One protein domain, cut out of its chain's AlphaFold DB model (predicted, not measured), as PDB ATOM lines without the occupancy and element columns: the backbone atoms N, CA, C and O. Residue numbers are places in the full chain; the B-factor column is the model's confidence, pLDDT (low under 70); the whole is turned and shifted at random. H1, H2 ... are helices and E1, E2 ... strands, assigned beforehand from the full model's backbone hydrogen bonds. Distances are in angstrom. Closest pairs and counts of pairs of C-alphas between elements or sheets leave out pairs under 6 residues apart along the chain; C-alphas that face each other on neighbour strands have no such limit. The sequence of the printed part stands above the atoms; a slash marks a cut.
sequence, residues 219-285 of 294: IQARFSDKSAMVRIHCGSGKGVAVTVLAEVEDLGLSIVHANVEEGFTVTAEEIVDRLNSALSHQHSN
ATOM      1  N   ILE A 219     109.608  71.041  94.691       80.75
ATOM      2  CA  ILE A 219     110.307  70.061  93.863       80.75
ATOM      3  C   ILE A 219     109.401  69.670  92.695       80.75
ATOM      4  O   ILE A 219     108.293  69.166  92.891       80.75
ATOM      5  N   GLN A 220     109.885  69.881  91.473       82.12
ATOM      6  CA  GLN A 220     109.253  69.441  90.235       82.12
ATOM      7  C   GLN A 220     110.220  68.520  89.487       82.12
ATOM      8  O   GLN A 220     111.222  68.978  88.940       82.12
ATOM      9  N   ALA A 221     109.905  67.228  89.436       85.38
ATOM     10  CA  ALA A 221     110.635  66.250  88.635       85.38
ATOM     11  C   ALA A 221     109.863  65.913  87.350       85.38
ATOM     12  O   ALA A 221     108.640  65.761  87.372       85.38
ATOM     13  N   ARG A 222     110.585  65.783  86.235       83.75
ATOM     14  CA  ARG A 222     110.098  65.253  84.955       83.75
ATOM     15  C   ARG A 222     111.055  64.170  84.472       83.75
ATOM     16  O   ARG A 222     112.268  64.370  84.505       83.75
ATOM     17  N   PHE A 223     110.508  63.044  84.024       83.31
ATOM     18  CA  PHE A 223     111.270  61.857  83.635       83.31
ATOM     19  C   PHE A 223     111.121  61.580  82.136       83.31
ATOM     20  O   PHE A 223     110.013  61.575  81.606       83.31
ATOM     21  N   SER A 224     112.252  61.321  81.491       74.69
ATOM     22  CA  SER A 224     112.403  60.721  80.167       74.69
ATOM     23  C   SER A 224     113.180  59.409  80.338       74.69
ATOM     24  O   SER A 224     113.900  59.260  81.325       74.69
ATOM     25  N   ASP A 225     113.059  58.460  79.406       82.19
ATOM     26  CA  ASP A 225     113.496  57.054  79.544       82.19
ATOM     27  C   ASP A 225     114.871  56.840  80.204       82.19
ATOM     28  O   ASP A 225     115.092  55.852  80.901       82.19
ATOM     29  N   LYS A 226     115.817  57.748  79.933       87.44
ATOM     30  CA  LYS A 226     117.221  57.678  80.369       87.44
ATOM     31  C   LYS A 226     117.700  58.942  81.093       87.44
ATOM     32  O   LYS A 226     118.888  59.052  81.379       87.44
ATOM     33  N   SER A 227     116.825  59.919  81.341       86.88
ATOM     34  CA  SER A 227     117.204  61.211  81.923       86.88
ATOM     35  C   SER A 227     116.063  61.852  82.711       86.88
ATOM     36  O   SER A 227     114.901  61.816  82.313       86.88
ATOM     37  N   ALA A 228     116.396  62.484  83.834       87.38
ATOM     38  CA  ALA A 228     115.442  63.215  84.660       87.38
ATOM     39  C   ALA A 228     115.839  64.692  84.748       87.38
ATOM     40  O   ALA A 228     117.007  65.016  84.950       87.38
ATOM     41  N   MET A 229     114.860  65.588  84.626       89.38
ATOM     42  CA  MET A 229     115.015  67.004  84.948       89.38
ATOM     43  C   MET A 229     114.333  67.265  86.288       89.38
ATOM     44  O   MET A 229     113.120  67.092  86.410       89.38
ATOM     45  N   VAL A 230     115.106  67.707  87.279       89.56
ATOM     46  CA  VAL A 230     114.606  68.051  88.613       89.56
ATOM     47  C   VAL A 230     114.823  69.543  88.846       89.56
ATOM     48  O   VAL A 230     115.949  70.027  88.790       89.56
ATOM     49  N   ARG A 231     113.739  70.278  89.098       88.50
ATOM     50  CA  ARG A 231     113.764  71.668  89.571       88.50
ATOM     51  C   ARG A 231     113.464  71.673  91.062       88.50
ATOM     52  O   ARG A 231     112.515  71.019  91.490       88.50
ATOM     53  N   ILE A 232     114.273  72.387  91.840       87.69
ATOM     54  CA  ILE A 232     114.149  72.485  93.298       87.69
ATOM     55  C   ILE A 232     114.207  73.964  93.661       87.69
ATOM     56  O   ILE A 232     115.271  74.572  93.601       87.69
ATOM     57  N   HIS A 233     113.076  74.545  94.051       84.00
ATOM     58  CA  HIS A 233     113.067  75.862  94.685       84.00
ATOM     59  C   HIS A 233     113.250  75.662  96.189       84.00
ATOM     60  O   HIS A 233     112.449  74.965  96.806       84.00
ATOM     61  N   CYS A 234     114.280  76.255  96.789       75.44
ATOM     62  CA  CYS A 234     114.549  76.166  98.224       75.44
ATOM     63  C   CYS A 234     114.761  77.567  98.813       75.44
ATOM     64  O   CYS A 234     115.166  78.482  98.098       75.44
ATOM     65  N   GLY A 235     114.500  77.734 100.112       75.62
ATOM     66  CA  GLY A 235     114.866  78.956 100.830       75.62
ATOM     67  C   GLY A 235     116.386  79.148 100.871       75.62
ATOM     68  O   GLY A 235     117.149  78.187 100.747       75.62
ATOM     69  N   SER A 236     116.840  80.390 101.054       71.19
ATOM     70  CA  SER A 236     118.268  80.711 101.042       71.19
ATOM     71  C   SER A 236     119.010  80.034 102.206       71.19
ATOM     72  O   SER A 236     118.837  80.358 103.381       71.19
ATOM     73  N   GLY A 237     119.867  79.070 101.869       70.88
ATOM     74  CA  GLY A 237     120.670  78.304 102.816       70.88
ATOM     75  C   GLY A 237     122.084  78.090 102.285       70.88
ATOM     76  O   GLY A 237     122.282  77.760 101.115       70.88
ATOM     77  N   LYS A 238     123.093  78.275 103.143       78.88
ATOM     78  CA  LYS A 238     124.498  78.097 102.748       78.88
ATOM     79  C   LYS A 238     124.758  76.634 102.384       78.88
ATOM     80  O   LYS A 238     124.541  75.753 103.206       78.88
ATOM     81  N   GLY A 239     125.253  76.394 101.170       80.69
ATOM     82  CA  GLY A 239     125.666  75.065 100.707       80.69
ATOM     83  C   GLY A 239     124.552  74.155 100.178       80.69
ATOM     84  O   GLY A 239     124.877  73.065  99.721       80.69
ATOM     85  N   VAL A 240     123.281  74.586 100.156       83.62
ATOM     86  CA  VAL A 240     122.141  73.738  99.733       83.62
ATOM     87  C   VAL A 240     122.355  73.118  98.348       83.62
ATOM     88  O   VAL A 240     122.157  71.919  98.186       83.62
ATOM     89  N   ALA A 241     122.827  73.897  97.367       84.81
ATOM     90  CA  ALA A 241     123.125  73.381  96.028       84.81
ATOM     91  C   ALA A 241     124.202  72.276  96.042       84.81
ATOM     92  O   ALA A 241     124.062  71.283  95.339       84.81
ATOM     93  N   VAL A 242     125.239  72.405  96.877       88.31
ATOM     94  CA  VAL A 242     126.313  71.401  96.995       88.31
ATOM     95  C   VAL A 242     125.779  70.108  97.613       88.31
ATOM     96  O   VAL A 242     126.072  69.031  97.106       88.31
ATOM     97  N   THR A 243     124.957  70.207  98.663       87.44
ATOM     98  CA  THR A 243     124.306  69.043  99.283       87.44
ATOM     99  C   THR A 243     123.398  68.318  98.294       87.44
ATOM    100  O   THR A 243     123.472  67.101  98.183       87.44
ATOM    101  N   VAL A 244     122.584  69.055  97.531       89.69
ATOM    102  CA  VAL A 244     121.685  68.471  96.525       89.69
ATOM    103  C   VAL A 244     122.456  67.743  95.421       89.69
ATOM    104  O   VAL A 244     122.065  66.644  95.044       89.69
ATOM    105  N   LEU A 245     123.541  68.329  94.906       90.12
ATOM    106  CA  LEU A 245     124.344  67.696  93.852       90.12
ATOM    107  C   LEU A 245     125.041  66.426  94.369       90.12
ATOM    108  O   LEU A 245     125.008  65.407  93.685       90.12
ATOM    109  N   ALA A 246     125.577  66.451  95.595       90.06
ATOM    110  CA  ALA A 246     126.177  65.274  96.226       90.06
ATOM    111  C   ALA A 246     125.163  64.131  96.436       90.06
ATOM    112  O   ALA A 246     125.475  62.980  96.152       90.06
ATOM    113  N   GLU A 247     123.935  64.441  96.867       89.56
ATOM    114  CA  GLU A 247     122.869  63.439  97.034       89.56
ATOM    115  C   GLU A 247     122.462  62.803  95.685       89.56
ATOM    116  O   GLU A 247     122.174  61.613  95.608       89.56
ATOM    117  N   VAL A 248     122.463  63.582  94.595       89.75
ATOM    118  CA  VAL A 248     122.179  63.079  93.236       89.75
ATOM    119  C   VAL A 248     123.292  62.147  92.738       89.75
ATOM    120  O   VAL A 248     122.992  61.133  92.103       89.75
ATOM    121  N   GLU A 249     124.555  62.445  93.053       89.81
ATOM    122  CA  GLU A 249     125.691  61.567  92.746       89.81
ATOM    123  C   GLU A 249     125.671  60.270  93.581       89.81
ATOM    124  O   GLU A 249     125.929  59.199  93.029       89.81
ATOM    125  N   ASP A 250     125.292  60.326  94.865       92.75
ATOM    126  CA  ASP A 250     125.173  59.144  95.746       92.75
ATOM    127  C   ASP A 250     124.040  58.192  95.305       92.75
ATOM    128  O   ASP A 250     124.154  56.969  95.401       92.75
ATOM    129  N   LEU A 251     122.983  58.735  94.686       89.31
ATOM    130  CA  LEU A 251     121.943  57.961  93.990       89.31
ATOM    131  C   LEU A 251     122.421  57.314  92.671       89.31
ATOM    132  O   LEU A 251     121.636  56.642  91.997       89.31
ATOM    133  N   GLY A 252     123.687  57.501  92.281       89.50
ATOM    134  CA  GLY A 252     124.282  56.924  91.074       89.50
ATOM    135  C   GLY A 252     123.835  57.592  89.769       89.50
ATOM    136  O   GLY A 252     123.932  56.979  88.704       89.50
ATOM    137  N   LEU A 253     123.324  58.826  89.831       89.06
ATOM    138  CA  LEU A 253     122.852  59.577  88.667       89.06
ATOM    139  C   LEU A 253     123.950  60.506  88.136       89.06
ATOM    140  O   LEU A 253     124.576  61.248  88.888       89.06
ATOM    141  N   SER A 254     124.159  60.516  86.817       90.38
ATOM    142  CA  SER A 254     125.089  61.446  86.174       90.38
ATOM    143  C   SER A 254     124.425  62.794  85.883       90.38
ATOM    144  O   SER A 254     123.415  62.889  85.182       90.38
ATOM    145  N   ILE A 255     125.018  63.868  86.400       91.00
ATOM    146  CA  ILE A 255     124.527  65.233  86.204       91.00
ATOM    147  C   ILE A 255     125.027  65.744  84.847       91.00
ATOM    148  O   ILE A 255     126.215  65.987  84.660       91.00
ATOM    149  N   VAL A 256     124.112  65.903  83.884       91.81
ATOM    150  CA  VAL A 256     124.430  66.413  82.533       91.81
ATOM    151  C   VAL A 256     124.409  67.942  82.480       91.81
ATOM    152  O   VAL A 256     125.195  68.554  81.763       91.81
ATOM    153  N   HIS A 257     123.499  68.567  83.229       88.00
ATOM    154  CA  HIS A 257     123.331  70.015  83.280       88.00
ATOM    155  C   HIS A 257     122.805  70.422  84.657       88.00
ATOM    156  O   HIS A 257     121.844  69.832  85.150       88.00
ATOM    157  N   ALA A 258     123.403  71.452  85.248       90.19
ATOM    158  CA  ALA A 258     122.956  72.061  86.493       90.19
ATOM    159  C   ALA A 258     122.870  73.578  86.293       90.19
ATOM    160  O   ALA A 258     123.798  74.185  85.767       90.19
ATOM    161  N   ASN A 259     121.757  74.176  86.716       88.06
ATOM    162  CA  ASN A 259     121.563  75.622  86.735       88.06
ATOM    163  C   ASN A 259     121.155  76.042  88.149       88.06
ATOM    164  O   ASN A 259     120.346  75.357  88.778       88.06
ATOM    165  N   VAL A 260     121.713  77.146  88.640       86.44
ATOM    166  CA  VAL A 260     121.417  77.697  89.967       86.44
ATOM    167  C   VAL A 260     121.056  79.162  89.786       86.44
ATOM    168  O   VAL A 260     121.910  79.986  89.474       86.44
ATOM    169  N   GLU A 261     119.780  79.477  89.978       82.62
ATOM    170  CA  GLU A 261     119.255  80.837  89.879       82.62
ATOM    171  C   GLU A 261     119.129  81.429  91.289       82.62
ATOM    172  O   GLU A 261     118.375  80.919  92.121       82.62
ATOM    173  N   GLU A 262     119.857  82.514  91.572       71.38
ATOM    174  CA  GLU A 262     119.694  83.281  92.815       71.38
ATOM    175  C   GLU A 262     118.415  84.130  92.751       71.38
ATOM    176  O   GLU A 262     118.431  85.342  92.534       71.38
ATOM    177  N   GLY A 263     117.271  83.470  92.929       59.81
ATOM    178  CA  GLY A 263     115.972  84.126  92.997       59.81
ATOM    179  C   GLY A 263     115.852  85.015  94.235       59.81
ATOM    180  O   GLY A 263     115.673  84.520  95.346       59.81
ATOM    181  N   PHE A 264     115.859  86.337  94.043       51.53
ATOM    182  CA  PHE A 264     115.516  87.325  95.074       51.53
ATOM    183  C   PHE A 264     113.991  87.368  95.326       51.53
ATOM    184  O   PHE A 264     113.334  88.401  95.202       51.53
ATOM    185  N   THR A 265     113.397  86.225  95.678       56.09
ATOM    186  CA  THR A 265     111.965  86.084  95.982       56.09
ATOM    187  C   THR A 265     111.650  86.545  97.406       56.09
ATOM    188  O   THR A 265     111.151  85.781  98.230       56.09
ATOM    189  N   VAL A 266     111.920  87.821  97.706       64.56
ATOM    190  CA  VAL A 266     111.526  88.405  98.996       64.56
ATOM    191  C   VAL A 266     110.000  88.419  99.066       64.56
ATOM    192  O   VAL A 266     109.335  89.176  98.354       64.56
ATOM    193  N   THR A 267     109.429  87.549  99.894       71.81
ATOM    194  CA  THR A 267     107.978  87.484 100.074       71.81
ATOM    195  C   THR A 267     107.498  88.735 100.808       71.81
ATOM    196  O   THR A 267     108.236  89.328 101.595       71.81
ATOM    197  N   ALA A 268     106.245  89.145 100.595       77.38
ATOM    198  CA  ALA A 268     105.676  90.272 101.340       77.38
ATOM    199  C   ALA A 268     105.725  90.035 102.865       77.38
ATOM    200  O   ALA A 268     105.937  90.978 103.623       77.38
ATOM    201  N   GLU A 269     105.602  88.776 103.292       80.75
ATOM    202  CA  GLU A 269     105.784  88.331 104.677       80.75
ATOM    203  C   GLU A 269     107.216  88.615 105.168       80.75
ATOM    204  O   GLU A 269     107.384  89.271 106.190       80.75
ATOM    205  N   GLU A 270     108.252  88.251 104.400       80.19
ATOM    206  CA  GLU A 270     109.651  88.520 104.767       80.19
ATOM    207  C   GLU A 270     109.997  90.024 104.747       80.19
ATOM    208  O   GLU A 270     110.774  90.490 105.584       80.19
ATOM    209  N   ILE A 271     109.396  90.820 103.850       88.75
ATOM    210  CA  ILE A 271     109.512  92.291 103.887       88.75
ATOM    211  C   ILE A 271     108.921  92.830 105.196       88.75
ATOM    212  O   ILE A 271     109.566  93.627 105.882       88.75
ATOM    213  N   VAL A 272     107.710  92.393 105.556       89.44
ATOM    214  CA  VAL A 272     107.022  92.827 106.778       89.44
ATOM    215  C   VAL A 272     107.800  92.402 108.024       89.44
ATOM    216  O   VAL A 272     108.028  93.244 108.888       89.44
ATOM    217  N   ASP A 273     108.291  91.165 108.102       86.69
ATOM    218  CA  ASP A 273     109.065  90.674 109.249       86.69
ATOM    219  C   ASP A 273     110.405  91.404 109.412       86.69
ATOM    220  O   ASP A 273     110.796  91.740 110.536       86.69
ATOM    221  N   ARG A 274     111.093  91.736 108.309       87.12
ATOM    222  CA  ARG A 274     112.310  92.569 108.337       87.12
ATOM    223  C   ARG A 274     112.019  93.982 108.847       87.12
ATOM    224  O   ARG A 274     112.758  94.482 109.696       87.12
ATOM    225  N   LEU A 275     110.939  94.612 108.377       91.81
ATOM    226  CA  LEU A 275     110.514  95.938 108.844       91.81
ATOM    227  C   LEU A 275     110.113  95.919 110.326       91.81
ATOM    228  O   LEU A 275     110.535  96.786 111.089       91.81
ATOM    229  N   ASN A 276     109.347  94.914 110.747       87.75
ATOM    230  CA  ASN A 276     108.863  94.770 112.118       87.75
ATOM    231  C   ASN A 276     110.020  94.480 113.098       87.75
ATOM    232  O   ASN A 276     110.084  95.048 114.192       87.75
ATOM    233  N   SER A 277     111.003  93.681 112.668       87.88
ATOM    234  CA  SER A 277     112.255  93.447 113.403       87.88
ATOM    235  C   SER A 277     113.095  94.721 113.555       87.88
ATOM    236  O   SER A 277     113.647  94.963 114.632       87.88
ATOM    237  N   ALA A 278     113.170  95.556 112.512       86.56
ATOM    238  CA  ALA A 278     113.884  96.834 112.548       86.56
ATOM    239  C   ALA A 278     113.189  97.866 113.460       86.56
ATOM    240  O   ALA A 278     113.850  98.510 114.274       86.56
ATOM    241  N   LEU A 279     111.858  97.978 113.386       81.75
ATOM    242  CA  LEU A 279     111.047  98.820 114.279       81.75
ATOM    243  C   LEU A 279     111.172  98.393 115.751       81.75
ATOM    244  O   LEU A 279     111.324  99.241 116.631       81.75
ATOM    245  N   SER A 280     111.191  97.085 116.016       77.38
ATOM    246  CA  SER A 280     111.373  96.546 117.370       77.38
ATOM    247  C   SER A 280     112.763  96.860 117.943       77.38
ATOM    248  O   SER A 280     112.878  97.218 119.115       77.38
ATOM    249  N   HIS A 281     113.816  96.808 117.117       72.81
ATOM    250  CA  HIS A 281     115.168  97.214 117.526       72.81
ATOM    251  C   HIS A 281     115.267  98.713 117.844       72.81
ATOM    252  O   HIS A 281     115.909  99.074 118.829       72.81
ATOM    253  N   GLN A 282     114.600  99.581 117.072       69.31
ATOM    254  CA  GLN A 282     114.539 101.019 117.373       69.31
ATOM    255  C   GLN A 282     113.923 101.255 118.764       69.31
ATOM    256  O   GLN A 282     114.533 101.908 119.605       69.31
ATOM    257  N   HIS A 283     112.766 100.648 119.053       58.31
ATOM    258  CA  HIS A 283     112.117 100.774 120.366       58.31
ATOM    259  C   HIS A 283     112.961 100.211 121.522       58.31
ATOM    260  O   HIS A 283     112.954 100.786 122.609       58.31
ATOM    261  N   SER A 284     113.722  99.133 121.300       61.56
ATOM    262  CA  SER A 284     114.638  98.600 122.317       61.56
ATOM    263  C   SER A 284     115.825  99.528 122.601       61.56
ATOM    264  O   SER A 284     116.285  99.575 123.739       61.56
ATOM    265  N   ASN A 285     116.319 100.267 121.603       58.44
ATOM    266  CA  ASN A 285     117.427 101.211 121.778       58.44
ATOM    267  C   ASN A 285     116.994 102.559 122.382       58.44
ATOM    268  O   ASN A 285     117.812 103.228 123.007       58.44
TER     269      ASN A 285
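What this domain is: This is residues 219 to 285 of the 294 residues of the protein "Transcription factor bHLH18-like" of Panicum miliaceum (UniProt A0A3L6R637). A two-stranded hairpin, E1 and E2, and the helix H1 make a loose body, and a long link leads from it to H2, a helix that sticks out freely at the other end. The 67 printed residues hold two named strands, then two named helices; the sheet E1 - E2 is antiparallel and the class is mixed. The whole is an extended rod spanning 59 by 20 by 14 A, with a radius of gyration of the C-alphas of 18.3 A.

How they stand to each other: E1, residues 219 to 224, and E2, residues 227 to 233, form an antiparallel hairpin at 169 degrees; N 220 and O 231 are within hydrogen-bond range at 2.9 A. H1, residues 240 to 250, is apart from E1. H2, residues 268 to 285, stands free, apart from E1, E2 and H1. In H1 and H2 every O i to N i+4 pair is within hydrogen-bond range.

Where its parts are: E1 begins at C-alpha 219 (110.307, 70.061, 93.863) and measures 16.7 A, E2 19.9 A and H1 15.4 A. H2 measures 26.0 A, ending at C-alpha 285 (117.427, 101.211, 121.778).

The domain as a whole: The farthest C-alphas, Asp 225 and Asn 285, are 61.2 A apart. The printed part has no cut. The link from H1 to H2, residues 251 to 267, is long. Residues 263 to 266 and 282 to 285 have pLDDT under 70.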